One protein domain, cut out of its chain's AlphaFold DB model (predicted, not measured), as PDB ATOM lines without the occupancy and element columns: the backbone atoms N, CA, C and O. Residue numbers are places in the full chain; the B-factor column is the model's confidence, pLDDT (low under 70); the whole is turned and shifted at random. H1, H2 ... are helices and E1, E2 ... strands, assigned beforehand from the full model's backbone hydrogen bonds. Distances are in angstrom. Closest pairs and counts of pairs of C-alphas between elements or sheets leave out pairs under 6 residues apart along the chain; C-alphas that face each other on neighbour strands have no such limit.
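What this domain is: This is residues 17 to 31 and 89 to 158 of the 158 residues of an uncharacterized protein of Cylicostephanus goldi (UniProt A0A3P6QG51). Helix H4 lies between helix H1 on one side and the small strand hairpin E1 and E2 on the other; H1 crosses it steeply, and strand E2 packs on it. The four-residue H2 packs on both H1 and H4, H3 lies beyond H2, and the long loop of residues 124 to 142 folds back from the hairpin to the start of H4. The printed part has 85 residues, with four named helices and two named strands in the order H1, H2, H3, E1, E2, H4; the sheet, in the order E1, E2, is antiparallel, and the class is mostly helix. The whole is compact, with a radius of gyration of the C-alphas of 12.1 A, and rounded, spanning 30 by 27 by 27 A.

Where its parts are: H1, residues 17 to 29, begins at C-alpha 17, (78.635, 86.050, 123.824), and is 18.6 A long from first to last C-alpha. After the cut come H2, residues 94 to 97, 4.6 A, and H3, residues 101 to 107, 10.0 A, which begins at C-alpha 101, (92.730, 111.699, 118.359). The strands are E1, residues 116 to 118, 6.4 A, and E2, residues 121 to 123, 6.5 A. H4, residues 143 to 157, is 21.0 A long and ends at C-alpha 157, (73.934, 108.191, 123.329).

How they stand to each other: H1 touches H4 with residues 20 to 24 alone, at a steep tilt of 66 degrees, the same way; the closest C-alphas are those of Gln 20 and Leu 145, 6.3 A apart. H1 touches H2 with residues 24 to 28 alone, and the closest C-alphas, of Asp 28 and Ser 95, are 4.8 A apart. H2 touches H4, with the C-alphas of Val 96 and His 149 closest at 6.5 A. H2 and H3 are close but not clearly touching, with the C-alphas of Tyr 97 and Leu 104 closest at 5.5 A. H3 and H4 are apart. E1 and E2 form a hairpin of antiparallel strands, their directions at 139 degrees; N 116 and O 123 are 2.9 A apart and N 121 and O 118 3.0 A, both within hydrogen-bond range. The closest C-alphas of E2 and H4, of Phe 123 and Thr 150, are 5.7 A apart. In H1, H3 and H4 every O i to N i+4 pair is within hydrogen-bond range; H2 is too short for such a pair.

The domain as a whole: The two C-alphas farthest apart are those of Ala 89 and Asn 119, at 36.7 A. Residues 32 to 88 are not printed, and C-alphas 31 and 89 stand 9.7 A apart across the cut. The link from E2 to H4, 19 residues, is long. The mean pLDDT of the printed part is 92.2, and residues 129 to 130 are under 70.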
ATOM      1  N   MET A  17      78.313  84.696 123.373       89.25
ATOM      2  CA  MET A  17      78.635  86.050 123.824       89.25
ATOM      3  C   MET A  17      79.974  86.097 124.559       89.25
ATOM      4  O   MET A  17      80.674  87.093 124.434       89.25
ATOM      5  N   LEU A  18      80.379  85.021 125.246       92.50
ATOM      6  CA  LEU A  18      81.697  84.963 125.884       92.50
ATOM      7  C   LEU A  18      82.830  85.160 124.865       92.50
ATOM      8  O   LEU A  18      83.727  85.968 125.086       92.50
ATOM      9  N   MET A  19      82.762  84.458 123.728       91.94
ATOM     10  CA  MET A  19      83.733  84.614 122.641       91.94
ATOM     11  C   MET A  19      83.665  86.025 122.052       91.94
ATOM     12  O   MET A  19      84.694  86.682 121.894       91.94
ATOM     13  N   GLN A  20      82.448  86.516 121.792       92.50
ATOM     14  CA  GLN A  20      82.263  87.820 121.165       92.50
ATOM     15  C   GLN A  20      82.761  88.975 122.042       92.50
ATOM     16  O   GLN A  20      83.355  89.922 121.527       92.50
ATOM     17  N   PHE A  21      82.543  88.885 123.356       94.00
ATOM     18  CA  PHE A  21      83.033  89.851 124.331       94.00
ATOM     19  C   PHE A  21      84.556  89.786 124.466       94.00
ATOM     20  O   PHE A  21      85.202  90.827 124.482       94.00
ATOM     21  N   GLY A  22      85.145  88.583 124.469       95.25
ATOM     22  CA  GLY A  22      86.602  88.423 124.453       95.25
ATOM     23  C   GLY A  22      87.251  89.103 123.245       95.25
ATOM     24  O   GLY A  22      88.243  89.813 123.394       95.25
ATOM     25  N   GLN A  23      86.651  88.961 122.059       94.94
ATOM     26  CA  GLN A  23      87.110  89.673 120.866       94.94
ATOM     27  C   GLN A  23      86.957  91.195 121.009       94.94
ATOM     28  O   GLN A  23      87.898  91.927 120.710       94.94
ATOM     29  N   PHE A  24      85.803  91.667 121.485       95.25
ATOM     30  CA  PHE A  24      85.536  93.095 121.681       95.25
ATOM     31  C   PHE A  24      86.551  93.747 122.635       95.25
ATOM     32  O   PHE A  24      87.112  94.786 122.309       95.25
ATOM     33  N   VAL A  25      86.875  93.096 123.759       96.12
ATOM     34  CA  VAL A  25      87.900  93.576 124.704       96.12
ATOM     35  C   VAL A  25      89.305  93.518 124.097       96.12
ATOM     36  O   VAL A  25      90.094  94.442 124.274       96.12
ATOM     37  N   SER A  26      89.636  92.472 123.333       95.75
ATOM     38  CA  SER A  26      90.933  92.396 122.643       95.75
ATOM     39  C   SER A  26      91.141  93.553 121.661       95.75
ATOM     40  O   SER A  26      92.279  93.989 121.475       95.75
ATOM     41  N   HIS A  27      90.058  94.041 121.049       95.69
ATOM     42  CA  HIS A  27      90.068  95.193 120.149       95.69
ATOM     43  C   HIS A  27      90.180  96.537 120.872       95.69
ATOM     44  O   HIS A  27      90.355  97.546 120.201       95.69
ATOM     45  N   ASP A  28      90.080  96.563 122.199       96.75
ATOM     46  CA  ASP A  28      90.360  97.746 123.013       96.75
ATOM     47  C   ASP A  28      91.870  97.861 123.251       96.75
ATOM     48  O   ASP A  28      92.480  98.888 122.994       96.75
ATOM     49  N   ILE A  29      92.508  96.746 123.611       96.25
ATOM     50  CA  ILE A  29      93.878  96.745 124.141       96.25
ATOM     51  C   ILE A  29      94.939  96.620 123.033       96.25
ATOM     52  O   ILE A  29      96.086  97.041 123.197       96.25
ATOM     53  N   THR A  30      94.609  95.966 121.912       94.81
ATOM     54  CA  THR A  30      95.627  95.563 120.926       94.81
ATOM     55  C   THR A  30      95.185  95.693 119.474       94.81
ATOM     56  O   THR A  30      94.141  95.183 119.046       94.81
ATOM     57  N   LYS A  31      96.057  96.298 118.668       94.19
ATOM     58  CA  LYS A  31      95.983  96.321 117.210       94.19
ATOM     59  C   LYS A  31      97.386  96.447 116.630       94.19
ATOM     60  O   LYS A  31      98.063  97.442 116.844       94.19
ATOM     61  N   ALA A  89      96.978 100.699 125.539       93.69
ATOM     62  CA  ALA A  89      97.184  99.462 126.304       93.69
ATOM     63  C   ALA A  89      96.148  99.265 127.433       93.69
ATOM     64  O   ALA A  89      96.248  98.315 128.209       93.69
ATOM     65  N   PHE A  90      95.191 100.184 127.563       95.94
ATOM     66  CA  PHE A  90      94.198 100.201 128.630       95.94
ATOM     67  C   PHE A  90      92.868  99.627 128.144       95.94
ATOM     68  O   PHE A  90      92.611  99.539 126.949       95.94
ATOM     69  N   ILE A  91      92.017  99.259 129.098       96.50
ATOM     70  CA  ILE A  91      90.602  99.004 128.831       96.50
ATOM     71  C   ILE A  91      89.880 100.331 129.070       96.50
ATOM     72  O   ILE A  91      89.537 100.662 130.205       96.50
ATOM     73  N   ASP A  92      89.746 101.124 128.014       96.50
ATOM     74  CA  ASP A  92      89.257 102.508 128.042       96.50
ATOM     75  C   ASP A  92      88.098 102.764 127.062       96.50
ATOM     76  O   ASP A  92      87.583 103.882 126.975       96.50
ATOM     77  N   GLY A  93      87.641 101.734 126.347       95.19
ATOM     78  CA  GLY A  93      86.600 101.854 125.334       95.19
ATOM     79  C   GLY A  93      87.095 102.469 124.024       95.19
ATOM     80  O   GLY A  93      86.273 102.920 123.223       95.19
ATOM     81  N   SER A  94      88.402 102.506 123.767       96.06
ATOM     82  CA  SER A  94      88.985 102.918 122.484       96.06
ATOM     83  C   SER A  94      88.450 102.134 121.279       96.06
ATOM     84  O   SER A  94      88.355 102.683 120.183       96.06
ATOM     85  N   SER A  95      87.960 100.912 121.461       95.00
ATOM     86  CA  SER A  95      87.198 100.183 120.436       95.00
ATOM     87  C   SER A  95      85.925 100.925 119.973       95.00
ATOM     88  O   SER A  95      85.465 100.769 118.837       95.00
ATOM     89  N   VAL A  96      85.356 101.778 120.829       95.94
ATOM     90  CA  VAL A  96      84.196 102.641 120.555       95.94
ATOM     91  C   VAL A  96      84.636 104.061 120.199       95.94
ATOM     92  O   VAL A  96      84.103 104.639 119.251       95.94
ATOM     93  N   TYR A  97      85.614 104.611 120.925       95.81
ATOM     94  CA  TYR A  97      86.003 106.027 120.848       95.81
ATOM     95  C   TYR A  97      87.226 106.324 119.971       95.81
ATOM     96  O   TYR A  97      87.446 107.482 119.632       95.81
ATOM     97  N   SER A  98      87.956 105.299 119.541       94.75
ATOM     98  CA  SER A  98      89.264 105.329 118.877       94.75
ATOM     99  C   SER A  98      90.439 105.660 119.797       94.75
ATOM    100  O   SER A  98      90.343 106.514 120.674       94.75
ATOM    101  N   SER A  99      91.582 105.013 119.549       95.12
ATOM    102  CA  SER A  99      92.878 105.374 120.145       95.12
ATOM    103  C   SER A  99      93.559 106.545 119.420       95.12
ATOM    104  O   SER A  99      94.525 107.109 119.930       95.12
ATOM    105  N   GLU A 100      93.062 106.939 118.242       93.44
ATOM    106  CA  GLU A 100      93.622 108.031 117.449       93.44
ATOM    107  C   GLU A 100      92.815 109.332 117.649       93.44
ATOM    108  O   GLU A 100      91.619 109.369 117.343       93.44
ATOM    109  N   PRO A 101      93.444 110.451 118.069       93.44
ATOM    110  CA  PRO A 101      92.730 111.699 118.359       93.44
ATOM    111  C   PRO A 101      91.941 112.278 117.179       93.44
ATOM    112  O   PRO A 101      90.898 112.905 117.374       93.44
ATOM    113  N   VAL A 102      92.441 112.105 115.951       93.44
ATOM    114  CA  VAL A 102      91.774 112.594 114.735       93.44
ATOM    115  C   VAL A 102      90.494 111.800 114.489       93.44
ATOM    116  O   VAL A 102      89.423 112.392 114.326       93.44
ATOM    117  N   THR A 103      90.584 110.470 114.545       92.31
ATOM    118  CA  THR A 103      89.443 109.570 114.368       92.31
ATOM    119  C   THR A 103      88.414 109.770 115.480       92.31
ATOM    120  O   THR A 103      87.238 109.976 115.176       92.31
ATOM    121  N   LEU A 104      88.847 109.870 116.740       94.62
ATOM    122  CA  LEU A 104      87.985 110.181 117.887       94.62
ATOM    123  C   LEU A 104      87.156 111.446 117.654       94.62
ATOM    124  O   LEU A 104      85.934 111.428 117.791       94.62
ATOM    125  N   ARG A 105      87.791 112.555 117.250       94.62
ATOM    126  CA  ARG A 105      87.075 113.811 116.956       94.62
ATOM    127  C   ARG A 105      86.092 113.645 115.801       94.62
ATOM    128  O   ARG A 105      85.003 114.213 115.839       94.62
ATOM    129  N   SER A 106      86.452 112.856 114.792       93.69
ATOM    130  CA  SER A 106      85.594 112.615 113.633       93.69
ATOM    131  C   SER A 106      84.332 111.810 113.977       93.69
ATOM    132  O   SER A 106      83.305 112.007 113.327       93.69
ATOM    133  N   LEU A 107      84.382 110.968 115.019       94.75
ATOM    134  CA  LEU A 107      83.264 110.156 115.511       94.75
ATOM    135  C   LEU A 107      82.246 110.957 116.336       94.75
ATOM    136  O   LEU A 107      81.131 110.486 116.554       94.75
ATOM    137  N   ARG A 108      82.596 112.162 116.799       95.75
ATOM    138  CA  ARG A 108      81.782 112.954 117.732       95.75
ATOM    139  C   ARG A 108      80.793 113.883 117.025       95.75
ATOM    140  O   ARG A 108      81.093 114.476 115.991       95.75
ATOM    141  N   ALA A 109      79.625 114.048 117.636       94.38
ATOM    142  CA  ALA A 109      78.611 115.052 117.327       94.38
ATOM    143  C   ALA A 109      78.221 115.770 118.634       94.38
ATOM    144  O   ALA A 109      77.247 115.415 119.296       94.38
ATOM    145  N   GLY A 110      79.036 116.748 119.045       93.00
ATOM    146  CA  GLY A 110      78.878 117.428 120.334       93.00
ATOM    147  C   GLY A 110      79.116 116.473 121.517       93.00
ATOM    148  O   GLY A 110      80.193 115.870 121.579       93.00
ATOM    149  N   PRO A 111      78.159 116.324 122.458       93.44
ATOM    150  CA  PRO A 111      78.267 115.376 123.567       93.44
ATOM    151  C   PRO A 111      78.062 113.912 123.140       93.44
ATOM    152  O   PRO A 111      78.425 113.026 123.909       93.44
ATOM    153  N   PHE A 112      77.569 113.661 121.922       96.00
ATOM    154  CA  PHE A 112      77.187 112.340 121.417       96.00
ATOM    155  C   PHE A 112      78.193 111.757 120.418       96.00
ATOM    156  O   PHE A 112      79.063 112.455 119.883       96.00
ATOM    157  N   LEU A 113      78.038 110.470 120.112       96.25
ATOM    158  CA  LEU A 113      78.627 109.838 118.933       96.25
ATOM    159  C   LEU A 113      77.720 110.044 117.719       96.25
ATOM    160  O   LEU A 113      76.491 110.008 117.828       96.25
ATOM    161  N   LYS A 114      78.325 110.236 116.544       95.19
ATOM    162  CA  LYS A 114      77.607 110.269 115.266       95.19
ATOM    163  C   LYS A 114      76.877 108.950 115.058       95.19
ATOM    164  O   LYS A 114      77.415 107.886 115.346       95.19
ATOM    165  N   THR A 115      75.667 109.021 114.515       94.56
ATOM    166  CA  THR A 115      74.849 107.842 114.221       94.56
ATOM    167  C   THR A 115      74.112 108.007 112.906       94.56
ATOM    168  O   THR A 115      73.864 109.125 112.459       94.56
ATOM    169  N   ASN A 116      73.735 106.878 112.315       92.56
ATOM    170  CA  ASN A 116      72.714 106.805 111.283       92.56
ATOM    171  C   ASN A 116      71.469 106.144 111.874       92.56
ATOM    172  O   ASN A 116      71.563 105.111 112.543       92.56
ATOM    173  N   VAL A 117      70.299 106.723 111.612       90.88
ATOM    174  CA  VAL A 117      69.020 106.155 112.045       90.88
ATOM    175  C   VAL A 117      68.436 105.329 110.908       90.88
ATOM    176  O   VAL A 117      68.169 105.848 109.829       90.88
ATOM    177  N   VAL A 118      68.217 104.041 111.159       88.75
ATOM    178  CA  VAL A 118      67.578 103.119 110.213       88.75
ATOM    179  C   VAL A 118      66.380 102.495 110.914       88.75
ATOM    180  O   VAL A 118      66.533 101.870 111.964       88.75
ATOM    181  N   ASN A 119      65.179 102.687 110.360       89.75
ATOM    182  CA  ASN A 119      63.918 102.196 110.936       89.75
ATOM    183  C   ASN A 119      63.745 102.573 112.424       89.75
ATOM    184  O   ASN A 119      63.420 101.730 113.257       89.75
ATOM    185  N   GLY A 120      64.041 103.831 112.774       89.12
ATOM    186  CA  GLY A 120      63.919 104.347 114.144       89.12
ATOM    187  C   GLY A 120      64.978 103.842 115.132       89.12
ATOM    188  O   GLY A 120      64.882 104.120 116.323       89.12
ATOM    189  N   ARG A 121      65.998 103.106 114.674       89.19
ATOM    190  CA  ARG A 121      67.093 102.607 115.518       89.19
ATOM    191  C   ARG A 121      68.409 103.283 115.158       89.19
ATOM    192  O   ARG A 121      68.730 103.421 113.982       89.19
ATOM    193  N   MET A 122      69.184 103.653 116.177       91.88
ATOM    194  CA  MET A 122      70.524 104.220 116.007       91.88
ATOM    195  C   MET A 122      71.540 103.130 115.660       91.88
ATOM    196  O   MET A 122      71.573 102.076 116.306       91.88
ATOM    197  N   PHE A 123      72.388 103.404 114.679       93.44
ATOM    198  CA  PHE A 123      73.520 102.574 114.281       93.44
ATOM    199  C   PHE A 123      74.770 103.442 114.111       93.44
ATOM    200  O   PHE A 123      74.638 104.643 113.849       93.44
ATOM    201  N   PRO A 124      75.978 102.863 114.224       93.38
ATOM    202  CA  PRO A 124      77.183 103.559 113.803       93.38
ATOM    203  C   PRO A 124      77.061 104.008 112.333       93.38
ATOM    204  O   PRO A 124      76.412 103.315 111.538       93.38
ATOM    205  N   PRO A 125      77.640 105.160 111.948       91.69
ATOM    206  CA  PRO A 125      77.575 105.641 110.575       91.69
ATOM    207  C   PRO A 125      78.171 104.619 109.603       91.69
ATOM    208  O   PRO A 125      79.115 103.917 109.947       91.69
ATOM    209  N   ASN A 126      77.645 104.536 108.384       86.19
ATOM    210  CA  ASN A 126      78.238 103.726 107.317       86.19
ATOM    211  C   ASN A 126      79.177 104.615 106.491       86.19
ATOM    212  O   ASN A 126      78.803 105.732 106.133       86.19
ATOM    213  N   ASN A 127      80.375 104.127 106.175       78.44
ATOM    214  CA  ASN A 127      81.352 104.849 105.355       78.44
ATOM    215  C   ASN A 127      81.115 104.723 103.833       78.44
ATOM    216  O   ASN A 127      81.973 105.110 103.039       78.44
ATOM    217  N   GLY A 128      79.978 104.156 103.415       73.62
ATOM    218  CA  GLY A 128      79.596 103.965 102.014       73.62
ATOM    219  C   GLY A 128      80.291 102.787 101.323       73.62
ATOM    220  O   GLY A 128      80.096 102.593 100.128       73.62
ATOM    221  N   ARG A 129      81.097 102.002 102.050       68.06
ATOM    222  CA  ARG A 129      81.823 100.822 101.543       68.06
ATOM    223  C   ARG A 129      81.449  99.543 102.298       68.06
ATOM    224  O   ARG A 129      82.298  98.684 102.511       68.06
ATOM    225  N   ASP A 130      80.206  99.463 102.768       66.44
ATOM    226  CA  ASP A 130      79.686  98.380 103.618       66.44
ATOM    227  C   ASP A 130      80.417  98.206 104.959       66.44
ATOM    228  O   ASP A 130      80.303  97.161 105.604       66.44
ATOM    229  N   SER A 131      81.140  99.235 105.414       80.38
ATOM    230  CA  SER A 131      81.772  99.233 106.729       80.38
ATOM    231  C   SER A 131      81.145 100.265 107.652       80.38
ATOM    232  O   SER A 131      80.717 101.345 107.237       80.38
ATOM    233  N   MET A 132      81.097  99.921 108.934       89.25
ATOM    234  CA  MET A 132      80.672 100.838 109.975       89.25
ATOM    235  C   MET A 132      81.852 101.687 110.437       89.25
ATOM    236  O   MET A 132      82.972 101.197 110.569       89.25
ATOM    237  N   THR A 133      81.583 102.951 110.714       91.50
ATOM    238  CA  THR A 133      82.537 103.881 111.297       91.50
ATOM    239  C   THR A 133      82.434 103.773 112.816       91.50
ATOM    240  O   THR A 133      81.418 104.146 113.404       91.50
ATOM    241  N   ALA A 134      83.478 103.238 113.442       93.12
ATOM    242  CA  ALA A 134      83.613 103.066 114.886       93.12
ATOM    243  C   ALA A 134      85.041 103.430 115.324       93.12
ATOM    244  O   ALA A 134      85.872 103.791 114.489       93.12
ATOM    245  N   GLY A 135      85.321 103.341 116.627       93.44
ATOM    246  CA  GLY A 135      86.658 103.571 117.178       93.44
ATOM    247  C   GLY A 135      87.728 102.617 116.645       93.44
ATOM    248  O   GLY A 135      88.877 103.019 116.466       93.44
ATOM    249  N   ASP A 136      87.316 101.388 116.337       93.06
ATOM    250  CA  ASP A 136      88.131 100.330 115.752       93.06
ATOM    251  C   ASP A 136      87.607  99.935 114.358       93.06
ATOM    252  O   ASP A 136      86.415  99.697 114.155       93.06
ATOM    253  N   ASP A 137      88.507  99.845 113.381       89.94
ATOM    254  CA  ASP A 137      88.200  99.536 111.976       89.94
ATOM    255  C   ASP A 137      87.849  98.059 111.733       89.94
ATOM    256  O   ASP A 137      87.335  97.705 110.669       89.94
ATOM    257  N   ARG A 138      88.068  97.193 112.727       91.44
ATOM    258  CA  ARG A 138      87.724  95.768 112.680       91.44
ATOM    259  C   ARG A 138      86.314  95.500 113.222       91.44
ATOM    260  O   ARG A 138      85.916  94.340 113.332       91.44
ATOM    261  N   ALA A 139      85.525  96.538 113.510       90.88
ATOM    262  CA  ALA A 139      84.169  96.432 114.055       90.88
ATOM    263  C   ALA A 139      83.189  95.605 113.189       90.88
ATOM    264  O   ALA A 139      82.208  95.064 113.704       90.88
ATOM    265  N   THR A 140      83.444  95.470 111.882       90.31
ATOM    266  CA  THR A 140      82.595  94.723 110.933       90.31
ATOM    267  C   THR A 140      83.060  93.298 110.630       90.31
ATOM    268  O   THR A 140      82.431  92.634 109.803       90.31
ATOM    269  N   LEU A 141      84.102  92.781 111.302       88.62
ATOM    270  CA  LEU A 141      84.620  91.427 111.032       88.62
ATOM    271  C   LEU A 141      83.541  90.336 111.156       88.62
ATOM    272  O   LEU A 141      83.523  89.394 110.364       88.62
ATOM    273  N   PHE A 142      82.619  90.477 112.114       85.81
ATOM    274  CA  PHE A 142      81.489  89.567 112.315       85.81
ATOM    275  C   PHE A 142      80.227  90.334 112.730       85.81
ATOM    276  O   PHE A 142      80.310  91.388 113.360       85.81
ATOM    277  N   VAL A 143      79.042  89.773 112.448       88.69
ATOM    278  CA  VAL A 143      77.746  90.381 112.826       88.69
ATOM    279  C   VAL A 143      77.638  90.584 114.341       88.69
ATOM    280  O   VAL A 143      77.089  91.583 114.797       88.69
ATOM    281  N   GLY A 144      78.165  89.643 115.131       90.81
ATOM    282  CA  GLY A 144      78.147  89.741 116.589       90.81
ATOM    283  C   GLY A 144      78.978  90.919 117.098       90.81
ATOM    284  O   GLY A 144      78.514  91.662 117.959       90.81
ATOM    285  N   LEU A 145      80.163  91.140 116.523       92.31
ATOM    286  CA  LEU A 145      81.030  92.263 116.882       92.31
ATOM    287  C   LEU A 145      80.372  93.593 116.503       92.31
ATOM    288  O   LEU A 145      80.269  94.498 117.328       92.31
ATOM    289  N   ALA A 146      79.812  93.656 115.297       92.69
ATOM    290  CA  ALA A 146      79.026  94.781 114.809       92.69
ATOM    291  C   ALA A 146      77.869  95.157 115.761       92.69
ATOM    292  O   ALA A 146      77.623  96.336 116.041       92.69
ATOM    293  N   ALA A 147      77.172  94.149 116.295       93.19
ATOM    294  CA  ALA A 147      76.115  94.340 117.281       93.19
ATOM    295  C   ALA A 147      76.653  94.862 118.626       93.19
ATOM    296  O   ALA A 147      76.008  95.720 119.235       93.19
ATOM    297  N   MET A 148      77.837  94.417 119.067       94.38
ATOM    298  CA  MET A 148      78.491  94.934 120.278       94.38
ATOM    299  C   MET A 148      78.830  96.420 120.138       94.38
ATOM    300  O   MET A 148      78.379  97.214 120.960       94.38
ATOM    301  N   HIS A 149      79.508  96.827 119.058       95.50
ATOM    302  CA  HIS A 149      79.808  98.246 118.812       95.50
ATOM    303  C   HIS A 149      78.533  99.098 118.749       95.50
ATOM    304  O   HIS A 149      78.470 100.172 119.345       95.50
ATOM    305  N   THR A 150      77.479  98.597 118.097       95.00
ATOM    306  CA  THR A 150      76.175  99.281 118.055       95.00
ATOM    307  C   THR A 150      75.556  99.425 119.449       95.00
ATOM    308  O   THR A 150      74.969 100.461 119.757       95.00
ATOM    309  N   THR A 151      75.677  98.405 120.300       95.25
ATOM    310  CA  THR A 151      75.131  98.421 121.666       95.25
ATOM    311  C   THR A 151      75.847  99.449 122.536       95.25
ATOM    312  O   THR A 151      75.182 100.258 123.175       95.25
ATOM    313  N   PHE A 152      77.182  99.487 122.506       95.81
ATOM    314  CA  PHE A 152      77.957 100.476 123.263       95.81
ATOM    315  C   PHE A 152      77.767 101.905 122.743       95.81
ATOM    316  O   PHE A 152      77.703 102.842 123.533       95.81
ATOM    317  N   LEU A 153      77.591 102.086 121.432       95.88
ATOM    318  CA  LEU A 153      77.233 103.387 120.868       95.88
ATOM    319  C   LEU A 153      75.859 103.865 121.360       95.88
ATOM    320  O   LEU A 153      75.698 105.033 121.704       95.88
ATOM    321  N   ARG A 154      74.870 102.965 121.425       95.50
ATOM    322  CA  ARG A 154      73.547 103.288 121.983       95.50
ATOM    323  C   ARG A 154      73.621 103.583 123.472       95.50
ATOM    324  O   ARG A 154      72.922 104.479 123.910       95.50
ATOM    325  N   LEU A 155      74.463 102.866 124.214       95.69
ATOM    326  CA  LEU A 155      74.703 103.124 125.634       95.69
ATOM    327  C   LEU A 155      75.318 104.508 125.865       95.69
ATOM    328  O   LEU A 155      74.976 105.164 126.833       95.69
ATOM    329  N   HIS A 156      76.212 104.954 124.983       95.56
ATOM    330  CA  HIS A 156      76.801 106.288 125.075       95.56
ATOM    331  C   HIS A 156      75.796 107.410 124.754       95.56
ATOM    332  O   HIS A 156      75.870 108.483 125.344       95.56
ATOM    333  N   ASN A 157      74.899 107.185 123.789       95.31
ATOM    334  CA  ASN A 157      73.934 108.191 123.329       95.31
ATOM    335  C   ASN A 157      72.582 108.170 124.061       95.31
ATOM    336  O   ASN A 157      71.774 109.066 123.818       95.31
ATOM    337  N   GLY A 158      72.306 107.128 124.847       90.00
ATOM    338  CA  GLY A 158      71.084 106.984 125.642       90.00
ATOM    339  C   GLY A 158      71.190 107.727 126.958       90.00
ATOM    340  O   GLY A 158      70.191 108.387 127.311       90.00
TER     341      GLY A 158